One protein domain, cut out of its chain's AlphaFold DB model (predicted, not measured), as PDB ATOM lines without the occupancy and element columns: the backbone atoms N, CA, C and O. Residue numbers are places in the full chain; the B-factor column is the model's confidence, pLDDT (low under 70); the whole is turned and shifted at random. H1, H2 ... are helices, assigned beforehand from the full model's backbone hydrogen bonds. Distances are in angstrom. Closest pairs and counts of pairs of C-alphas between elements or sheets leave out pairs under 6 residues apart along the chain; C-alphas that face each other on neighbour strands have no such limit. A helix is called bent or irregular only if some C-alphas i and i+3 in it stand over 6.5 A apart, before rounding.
ATOM      1  N   PHE A   4      81.576 154.684 155.732       87.38
ATOM      2  CA  PHE A   4      80.816 155.404 156.766       87.38
ATOM      3  C   PHE A   4      81.508 155.469 158.135       87.38
ATOM      4  O   PHE A   4      81.264 156.392 158.907       87.38
ATOM      5  N   THR A   5      82.388 154.515 158.453       88.94
ATOM      6  CA  THR A   5      83.096 154.498 159.741       88.94
ATOM      7  C   THR A   5      84.094 155.640 159.860       88.94
ATOM      8  O   THR A   5      84.164 156.258 160.918       88.94
ATOM      9  N   GLN A   6      84.835 155.959 158.793       92.94
ATOM     10  CA  GLN A   6      85.802 157.058 158.833       92.94
ATOM     11  C   GLN A   6      85.117 158.420 158.962       92.94
ATOM     12  O   GLN A   6      85.576 159.262 159.733       92.94
ATOM     13  N   GLU A   7      83.997 158.615 158.264       93.56
ATOM     14  CA  GLU A   7      83.214 159.848 158.363       93.56
ATOM     15  C   GLU A   7      82.625 160.023 159.769       93.56
ATOM     16  O   GLU A   7      82.773 161.086 160.375       93.56
ATOM     17  N   ALA A   8      82.067 158.955 160.352       92.56
ATOM     18  CA  ALA A   8      81.587 158.979 161.731       92.56
ATOM     19  C   ALA A   8      82.712 159.332 162.721       92.56
ATOM     20  O   ALA A   8      82.532 160.186 163.589       92.56
ATOM     21  N   LEU A   9      83.894 158.727 162.571       95.75
ATOM     22  CA  LEU A   9      85.053 158.981 163.431       95.75
ATOM     23  C   LEU A   9      85.509 160.451 163.342       95.75
ATOM     24  O   LEU A   9      85.815 161.068 164.366       95.75
ATOM     25  N   ALA A  10      85.485 161.046 162.145       96.94
ATOM     26  CA  ALA A  10      85.783 162.464 161.954       96.94
ATOM     27  C   ALA A  10      84.790 163.373 162.704       96.94
ATOM     28  O   ALA A  10      85.215 164.287 163.419       96.94
ATOM     29  N   VAL A  11      83.486 163.086 162.615       96.81
ATOM     30  CA  VAL A  11      82.438 163.838 163.330       96.81
ATOM     31  C   VAL A  11      82.586 163.695 164.849       96.81
ATOM     32  O   VAL A  11      82.534 164.695 165.568       96.81
ATOM     33  N   TYR A  12      82.834 162.483 165.356       96.56
ATOM     34  CA  TYR A  12      83.011 162.266 166.794       96.56
ATOM     35  C   TYR A  12      84.257 162.964 167.346       96.56
ATOM     36  O   TYR A  12      84.183 163.579 168.409       96.56
ATOM     37  N   ARG A  13      85.378 162.967 166.614       97.75
ATOM     38  CA  ARG A  13      86.567 163.749 167.001       97.75
ATOM     39  C   ARG A  13      86.276 165.249 167.032       97.75
ATOM     40  O   ARG A  13      86.735 165.938 167.942       97.75
ATOM     41  N   GLN A  14      85.481 165.758 166.089       98.31
ATOM     42  CA  GLN A  14      85.061 167.160 166.088       98.31
ATOM     43  C   GLN A  14      84.170 167.500 167.295       98.31
ATOM     44  O   GLN A  14      84.327 168.568 167.890       98.31
ATOM     45  N   LEU A  15      83.253 166.607 167.678       97.75
ATOM     46  CA  LEU A  15      82.423 166.762 168.879       97.75
ATOM     47  C   LEU A  15      83.255 166.727 170.165       97.75
ATOM     48  O   LEU A  15      83.017 167.530 171.065       97.75
ATOM     49  N   LEU A  16      84.257 165.853 170.224       97.94
ATOM     50  CA  LEU A  16      85.164 165.705 171.362       97.94
ATOM     51  C   LEU A  16      86.073 166.932 171.526       97.94
ATOM     52  O   LEU A  16      86.309 167.377 172.644       97.94
ATOM     53  N   ALA A  17      86.497 167.554 170.421       97.94
ATOM     54  CA  ALA A  17      87.211 168.831 170.456       97.94
ATOM     55  C   ALA A  17      86.357 169.976 171.035       97.94
ATOM     56  O   ALA A  17      86.898 170.889 171.656       97.94
ATOM     57  N   LYS A  18      85.029 169.932 170.851       98.25
ATOM     58  CA  LYS A  18      84.095 170.900 171.450       98.25
ATOM     59  C   LYS A  18      83.765 170.575 172.911       98.25
ATOM     60  O   LYS A  18      83.551 171.499 173.684       98.25
ATOM     61  N   ASN A  19      83.740 169.292 173.279       97.25
ATOM     62  CA  ASN A  19      83.345 168.804 174.604       97.25
ATOM     63  C   ASN A  19      84.400 167.837 175.177       97.25
ATOM     64  O   ASN A  19      84.168 166.627 175.225       97.25
ATOM     65  N   PRO A  20      85.567 168.334 175.627       97.50
ATOM     66  CA  PRO A  20      86.673 167.471 176.051       97.50
ATOM     67  C   PRO A  20      86.381 166.672 177.334       97.50
ATOM     68  O   PRO A  20      87.045 165.674 177.606       97.50
ATOM     69  N   THR A  21      85.400 167.098 178.131       97.75
ATOM     70  CA  THR A  21      85.027 166.460 179.402       97.75
ATOM     71  C   THR A  21      84.021 165.321 179.254       97.75
ATOM     72  O   THR A  21      83.829 164.572 180.210       97.75
ATOM     73  N   ASP A  22      83.405 165.141 178.084       96.88
ATOM     74  CA  ASP A  22      82.424 164.076 177.867       96.88
ATOM     75  C   ASP A  22      83.124 162.705 177.806       96.88
ATOM     76  O   ASP A  22      83.935 162.420 176.918       96.88
ATOM     77  N   ALA A  23      82.853 161.858 178.802       93.88
ATOM     78  CA  ALA A  23      83.413 160.514 178.896       93.88
ATOM     79  C   ALA A  23      82.818 159.556 177.853       93.88
ATOM     80  O   ALA A  23      83.564 158.800 177.232       93.88
ATOM     81  N   GLY A  24      81.515 159.645 177.580       90.12
ATOM     82  CA  GLY A  24      80.839 158.738 176.652       90.12
ATOM     83  C   GLY A  24      81.284 158.943 175.202       90.12
ATOM     84  O   GLY A  24      81.436 157.976 174.450       90.12
ATOM     85  N   LEU A  25      81.560 160.191 174.806       95.06
ATOM     86  CA  LEU A  25      82.141 160.499 173.492       95.06
ATOM     87  C   LEU A  25      83.539 159.890 173.321       95.06
ATOM     88  O   LEU A  25      83.838 159.342 172.258       95.06
ATOM     89  N   ARG A  26      84.383 159.952 174.361       97.44
ATOM     90  CA  ARG A  26      85.727 159.347 174.348       97.44
ATOM     91  C   ARG A  26      85.655 157.832 174.178       97.44
ATOM     92  O   ARG A  26      86.354 157.287 173.323       97.44
ATOM     93  N   ASP A  27      84.765 157.176 174.915       93.12
ATOM     94  CA  ASP A  27      84.611 155.720 174.853       93.12
ATOM     95  C   ASP A  27      84.071 155.259 173.492       93.12
ATOM     96  O   ASP A  27      84.558 154.279 172.921       93.12
ATOM     97  N   ARG A  28      83.133 156.010 172.897       92.00
ATOM     98  CA  ARG A  28      82.647 155.736 171.533       92.00
ATOM     99  C   ARG A  28      83.726 155.893 170.470       92.00
ATOM    100  O   ARG A  28      83.810 155.037 169.589       92.00
ATOM    101  N   VAL A  29      84.567 156.927 170.551       95.62
ATOM    102  CA  VAL A  29      85.708 157.087 169.630       95.62
ATOM    103  C   VAL A  29      86.674 155.913 169.768       95.62
ATOM    104  O   VAL A  29      87.013 155.297 168.760       95.62
ATOM    105  N   ALA A  30      87.036 155.537 170.998       95.00
ATOM    106  CA  ALA A  30      87.923 154.401 171.251       95.00
ATOM    107  C   ALA A  30      87.338 153.068 170.737       95.00
ATOM    108  O   ALA A  30      88.075 152.210 170.249       95.00
ATOM    109  N   SER A  31      86.017 152.887 170.818       91.12
ATOM    110  CA  SER A  31      85.324 151.702 170.297       91.12
ATOM    111  C   SER A  31      85.329 151.656 168.762       91.12
ATOM    112  O   SER A  31      85.687 150.635 168.166       91.12
ATOM    113  N   LEU A  32      85.031 152.782 168.104       92.75
ATOM    114  CA  LEU A  32      85.072 152.893 166.641       92.75
ATOM    115  C   LEU A  32      86.495 152.722 166.085       92.75
ATOM    116  O   LEU A  32      86.669 152.097 165.039       92.75
ATOM    117  N   GLU A  33      87.513 153.215 166.794       94.12
ATOM    118  CA  GLU A  33      88.929 153.023 166.446       94.12
ATOM    119  C   GLU A  33      89.371 151.558 166.549       94.12
ATOM    120  O   GLU A  33      90.169 151.100 165.732       94.12
ATOM    121  N   LYS A  34      88.796 150.791 167.484       93.44
ATOM    122  CA  LYS A  34      88.996 149.333 167.585       93.44
ATOM    123  C   LYS A  34      88.279 148.542 166.485       93.44
ATOM    124  O   LYS A  34      88.374 147.318 166.452       93.44
ATOM    125  N   GLY A  35      87.556 149.216 165.590       89.69
ATOM    126  CA  GLY A  35      86.797 148.575 164.522       89.69
ATOM    127  C   GLY A  35      85.475 147.968 164.990       89.69
ATOM    128  O   GLY A  35      84.882 147.179 164.249       89.69
ATOM    129  N   ALA A  36      84.982 148.343 166.180       82.44
ATOM    130  CA  ALA A  36      83.618 148.022 166.569       82.44
ATOM    131  C   ALA A  36      82.686 148.708 165.567       82.44
ATOM    132  O   ALA A  36      82.646 149.934 165.441       82.44
ATOM    133  N   ARG A  37      81.993 147.905 164.763       75.75
ATOM    134  CA  ARG A  37      81.075 148.422 163.752       75.75
ATOM    135  C   ARG A  37      80.008 149.249 164.464       75.75
ATOM    136  O   ARG A  37      79.482 148.813 165.475       75.75
ATOM    137  N   SER A  38      79.678 150.421 163.915       59.00
ATOM    138  CA  SER A  38      78.701 151.385 164.458       59.00
ATOM    139  C   SER A  38      77.285 150.827 164.683       59.00
ATOM    140  O   SER A  38      76.410 151.546 165.163       59.00
ATOM    141  N   SER A  39      77.032 149.560 164.364       58.72
ATOM    142  CA  SER A  39      75.995 148.808 165.046       58.72
ATOM    143  C   SER A  39      76.468 148.607 166.480       58.72
ATOM    144  O   SER A  39      77.175 147.642 166.773       58.72
ATOM    145  N   VAL A  40      76.088 149.522 167.371       55.19
ATOM    146  CA  VAL A  40      75.903 149.161 168.774       55.19
ATOM    147  C   VAL A  40      75.194 147.812 168.739       55.19
ATOM    148  O   VAL A  40      74.059 147.731 168.264       55.19
ATOM    149  N   SER A  41      75.916 146.733 169.051       48.16
ATOM    150  CA  SER A  41      75.302 145.420 169.060       48.16
ATOM    151  C   SER A  41      74.183 145.561 170.074       48.16
ATOM    152  O   SER A  41      74.411 146.033 171.185       48.16
ATOM    153  N   VAL A  42      72.955 145.238 169.675       54.22
ATOM    154  CA  VAL A  42      71.808 145.245 170.590       54.22
ATOM    155  C   VAL A  42      72.182 144.518 171.888       54.22
ATOM    156  O   VAL A  42      71.802 144.969 172.954       54.22
ATOM    157  N   ALA A  43      73.062 143.512 171.798       53.88
ATOM    158  CA  ALA A  43      73.714 142.838 172.914       53.88
ATOM    159  C   ALA A  43      74.426 143.761 173.930       53.88
ATOM    160  O   ALA A  43      74.193 143.601 175.115       53.88
ATOM    161  N   ALA A  44      75.237 144.744 173.521       61.06
ATOM    162  CA  ALA A  44      75.952 145.605 174.477       61.06
ATOM    163  C   ALA A  44      75.020 146.596 175.199       61.06
ATOM    164  O   ALA A  44      75.223 146.898 176.369       61.06
ATOM    165  N   VAL A  45      73.969 147.072 174.521       61.84
ATOM    166  CA  VAL A  45      72.902 147.854 175.177       61.84
ATOM    167  C   VAL A  45      72.040 146.949 176.048       61.84
ATOM    168  O   VAL A  45      71.577 147.378 177.097       61.84
ATOM    169  N   SER A  46      71.835 145.693 175.648       65.06
ATOM    170  CA  SER A  46      71.157 144.703 176.477       65.06
ATOM    171  C   SER A  46      71.939 144.410 177.745       65.06
ATOM    172  O   SER A  46      71.305 144.389 178.784       65.06
ATOM    173  N   ASP A  47      73.262 144.265 177.704       70.88
ATOM    174  CA  ASP A  47      74.062 144.001 178.905       70.88
ATOM    175  C   ASP A  47      73.985 145.168 179.897       70.88
ATOM    176  O   ASP A  47      73.722 144.944 181.073       70.88
ATOM    177  N   GLU A  48      74.082 146.416 179.427       69.25
ATOM    178  CA  GLU A  48      73.915 147.594 180.288       69.25
ATOM    179  C   GLU A  48      72.481 147.693 180.840       69.25
ATOM    180  O   GLU A  48      72.281 147.977 182.016       69.25
ATOM    181  N   VAL A  49      71.456 147.391 180.034       76.81
ATOM    182  CA  VAL A  49      70.053 147.375 180.492       76.81
ATOM    183  C   VAL A  49      69.780 146.214 181.453       76.81
ATOM    184  O   VAL A  49      69.006 146.390 182.395       76.81
ATOM    185  N   ILE A  50      70.396 145.051 181.240       80.56
ATOM    186  CA  ILE A  50      70.306 143.870 182.104       80.56
ATOM    187  C   ILE A  50      70.987 144.180 183.431       80.56
ATOM    188  O   ILE A  50      70.351 144.007 184.464       80.56
ATOM    189  N   GLU A  51      72.199 144.729 183.422       84.56
ATOM    190  CA  GLU A  51      72.915 145.135 184.631       84.56
ATOM    191  C   GLU A  51      72.130 146.207 185.395       84.56
ATOM    192  O   GLU A  51      71.889 146.079 186.595       84.56
ATOM    193  N   HIS A  52      71.598 147.213 184.699       72.06
ATOM    194  CA  HIS A  52      70.790 148.254 185.328       72.06
ATOM    195  C   HIS A  52      69.446 147.716 185.854       72.06
ATOM    196  O   HIS A  52      68.906 148.235 186.841       72.06
ATOM    197  N   ALA A  53      68.886 146.680 185.222       75.19
ATOM    198  CA  ALA A  53      67.689 145.982 185.684       75.19
ATOM    199  C   ALA A  53      67.982 145.067 186.881       75.19
ATOM    200  O   ALA A  53      67.180 145.028 187.815       75.19
ATOM    201  N   GLU A  54      69.119 144.377 186.896       81.19
ATOM    202  CA  GLU A  54      69.593 143.577 188.025       81.19
ATOM    203  C   GLU A  54      69.903 144.462 189.226       81.19
ATOM    204  O   GLU A  54      69.452 144.164 190.330       81.19
ATOM    205  N   GLN A  55      70.537 145.612 189.015       82.31
ATOM    206  CA  GLN A  55      70.803 146.588 190.067       82.31
ATOM    207  C   GLN A  55      69.497 147.139 190.661       82.31
ATOM    208  O   GLN A  55      69.367 147.263 191.878       82.31
ATOM    209  N   ARG A  56      68.470 147.370 189.829       72.56
ATOM    210  CA  ARG A  56      67.118 147.732 190.303       72.56
ATOM    211  C   ARG A  56      66.408 146.589 191.029       72.56
ATOM    212  O   ARG A  56      65.617 146.864 191.928       72.56
ATOM    213  N   ARG A  57      66.648 145.334 190.643       74.12
ATOM    214  CA  ARG A  57      66.083 144.154 191.319       74.12
ATOM    215  C   ARG A  57      66.765 143.889 192.658       74.12
ATOM    216  O   ARG A  57      66.073 143.574 193.614       74.12
ATOM    217  N   ALA A  58      68.080 144.063 192.741       75.12
ATOM    218  CA  ALA A  58      68.844 143.908 193.973       75.12
ATOM    219  C   ALA A  58      68.554 145.031 194.983       75.12
ATOM    220  O   ALA A  58      68.565 144.786 196.184       75.12
ATOM    221  N   ALA A  59      68.257 146.245 194.504       73.56
ATOM    222  CA  ALA A  59      67.936 147.388 195.359       73.56
ATOM    223  C   ALA A  59      66.467 147.444 195.822       73.56
ATOM    224  O   ALA A  59      66.149 148.193 196.742       73.56
ATOM    225  N   ARG A  60      65.551 146.692 195.194       62.59
ATOM    226  CA  ARG A  60      64.139 146.661 195.601       62.59
ATOM    227  C   ARG A  60      63.869 145.440 196.463       62.59
ATOM    228  O   ARG A  60      63.773 144.326 195.953       62.59
ATOM    229  N   GLU A  61      63.661 145.661 197.760       70.44
ATOM    230  CA  GLU A  61      62.960 144.674 198.578       70.44
ATOM    231  C   GLU A  61      61.604 144.354 197.923       70.44
ATOM    232  O   GLU A  61      60.935 145.263 197.418       70.44
ATOM    233  N   PRO A  62      61.189 143.078 197.880       62.34
ATOM    234  CA  PRO A  62      59.943 142.684 197.242       62.34
ATOM    235  C   PRO A  62      58.778 143.401 197.926       62.34
ATOM    236  O   PRO A  62      58.416 143.099 199.065       62.34
ATOM    237  N   GLU A  63      58.188 144.367 197.224       72.62
ATOM    238  CA  GLU A  63      57.025 145.099 197.707       72.62
ATOM    239  C   GLU A  63      55.871 144.116 197.900       72.62
ATOM    240  O   GLU A  63      55.223 143.651 196.960       72.62
ATOM    241  N   THR A  64      55.631 143.750 199.155       83.69
ATOM    242  CA  THR A  64      54.463 142.951 199.507       83.69
ATOM    243  C   THR A  64      53.199 143.737 199.170       83.69
ATOM    244  O   THR A  64      53.147 144.955 199.303       83.69
ATOM    245  N   ILE A  65      52.117 143.044 198.817       82.94
ATOM    246  CA  ILE A  65      50.807 143.664 198.542       82.94
ATOM    247  C   ILE A  65      50.393 144.649 199.662       82.94
ATOM    248  O   ILE A  65      49.772 145.681 199.406       82.94
ATOM    249  N   ARG A  66      50.800 144.383 200.912       75.81
ATOM    250  CA  ARG A  66      50.602 145.295 202.048       75.81
ATOM    251  C   ARG A  66      51.318 146.642 201.901       75.81
ATOM    252  O   ARG A  66      50.706 147.644 202.267       75.81
ATOM    253  N   SER A  67      52.551 146.713 201.393       79.06
ATOM    254  CA  SER A  67      53.253 147.997 201.214       79.06
ATOM    255  C   SER A  67      52.584 148.848 200.133       79.06
ATOM    256  O   SER A  67      52.398 150.048 200.340       79.06
ATOM    257  N   PHE A  68      52.084 148.221 199.065       82.62
ATOM    258  CA  PHE A  68      51.311 148.899 198.023       82.62
ATOM    259  C   PHE A  68      50.027 149.541 198.573       82.62
ATOM    260  O   PHE A  68      49.793 150.737 198.384       82.62
ATOM    261  N   PHE A  69      49.213 148.792 199.328       84.19
ATOM    262  CA  PHE A  69      48.008 149.359 199.952       84.19
ATOM    263  C   PHE A  69      48.336 150.423 201.009       84.19
ATOM    264  O   PHE A  69      47.589 151.390 201.159       84.19
ATOM    265  N   SER A  70      49.469 150.291 201.704       81.62
ATOM    266  CA  SER A  70      49.940 151.295 202.668       81.62
ATOM    267  C   SER A  70      50.301 152.617 201.981       81.62
ATOM    268  O   SER A  70      49.908 153.681 202.463       81.62
ATOM    269  N   ALA A  71      50.992 152.559 200.838       80.06
ATOM    270  CA  ALA A  71      51.307 153.730 200.021       80.06
ATOM    271  C   ALA A  71      50.034 154.375 199.442       80.06
ATOM    272  O   ALA A  71      49.841 155.590 199.537       80.06
ATOM    273  N   LEU A  72      49.098 153.558 198.942       78.38
ATOM    274  CA  LEU A  72      47.820 154.030 198.401       78.38
ATOM    275  C   LEU A  72      46.970 154.766 199.456       78.38
ATOM    276  O   LEU A  72      46.348 155.789 199.164       78.38
ATOM    277  N   MET A  73      46.960 154.263 200.694       78.44
ATOM    278  CA  MET A  73      46.223 154.874 201.806       78.44
ATOM    279  C   MET A  73      46.817 156.226 202.224       78.44
ATOM    280  O   MET A  73      46.055 157.133 202.555       78.44
ATOM    281  N   ARG A  74      48.144 156.413 202.151       73.31
ATOM    282  CA  ARG A  74      48.775 157.719 202.439       73.31
ATOM    283  C   ARG A  74      48.399 158.782 201.407       73.31
ATOM    284  O   ARG A  74      48.138 159.925 201.777       73.31
ATOM    285  N   ARG A  75      48.284 158.405 200.130       62.03
ATOM    286  CA  ARG A  75      48.029 159.359 199.038       62.03
ATOM    287  C   ARG A  75      46.634 159.994 199.083       62.03
ATOM    288  O   ARG A  75      46.481 161.153 198.713       62.03
ATOM    289  N   ARG A  76      45.616 159.287 199.588       61.38
ATOM    290  CA  ARG A  76      44.239 159.823 199.659       61.38
ATOM    291  C   ARG A  76      44.012 160.850 200.771       61.38
ATOM    292  O   ARG A  76      43.037 161.591 200.702       61.38
ATOM    293  N   VAL A  77      44.880 160.917 201.781       58.84
ATOM    294  CA  VAL A  77      44.676 161.823 202.927       58.84
ATOM    295  C   VAL A  77      45.167 163.245 202.630       58.84
ATOM    296  O   VAL A  77      44.579 164.203 203.123       58.84
ATOM    297  N   LEU A  78      46.171 163.411 201.764       53.62
ATOM    298  CA  LEU A  78      46.728 164.734 201.449       53.62
ATOM    299  C   LEU A  78      45.909 165.536 200.428       53.62
ATOM    300  O   LEU A  78      45.926 166.762 200.463       53.62
ATOM    301  N   GLN A  79      45.128 164.879 199.568       54.50
ATOM    302  CA  GLN A  79      44.393 165.578 198.507       54.50
ATOM    303  C   GLN A  79      43.210 166.412 199.034       54.50
ATOM    304  O   GLN A  79      42.814 167.377 198.397       54.50
TER     305      GLN A  79
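Overview. This is residues 4 to 79 of the 333 residues of an uncharacterized protein of Gemmatimonadaceae bacterium (UniProt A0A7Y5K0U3). A small helical hairpin, H1 and H2, makes a head at one end of a long arm, in which H3 and then H4 follow without folding back on the head. H3 makes much of the length, and H4 turns off beyond it at the far end. The printed part has 76 residues with four named helices, H1, H2, H3 and H4 in chain order, and no named strand; the class is all helix. The whole is extended, with a radius of gyration of the C-alphas of 21.5 A, and its C-alphas span 59 by 28 by 19 A, the outline of a rod.

Arrangement. H1, residues 4 to 18, and H2, residues 23 to 33, touch and form a helical hairpin. Their closest C-alphas, those of Leu 16 and Leu 25, are 6.4 A apart. They run opposite ways at a shallow tilt of 29 degrees, joined by a tight link of 4 residues. H3, residues 42 to 59, touches no helix; it is apart from H1 and from H2. H4, residues 65 to 79, is apart from H1, H2 and H3. In H1, H2 and H3 every O i to N i+4 pair is within hydrogen-bond range; in H4 7 of 11 are.

Along the chain. H1 begins at C-alpha 4, at (80.816, 155.404, 156.766), and is 21.6 A long from first to last C-alpha. H2 measures 15.5 A. H3, the longest helix with 18 residues, measures 25.2 A and begins at C-alpha 42, at (71.808, 145.245, 170.590). H4 measures 22.8 A and ends at C-alpha 79, at (44.393, 165.578, 198.507); it is neither bent nor irregular, but only just: C-alphas 75 and 78 are 6.0 A apart.

Size, cuts and confidence. The two C-alphas farthest apart, those of Gln 6 and Val 77, are 60.5 A apart. The printed part has no cut. The link from H2 to H3 is short, with 8 residues, and that from H3 to H4 is tight, with 5. Residues 41 to 79 stand free. The mean pLDDT of the printed part is 80.7; it is under 70 at residues 38 to 46, 48, 60, 62 and 75 to 79.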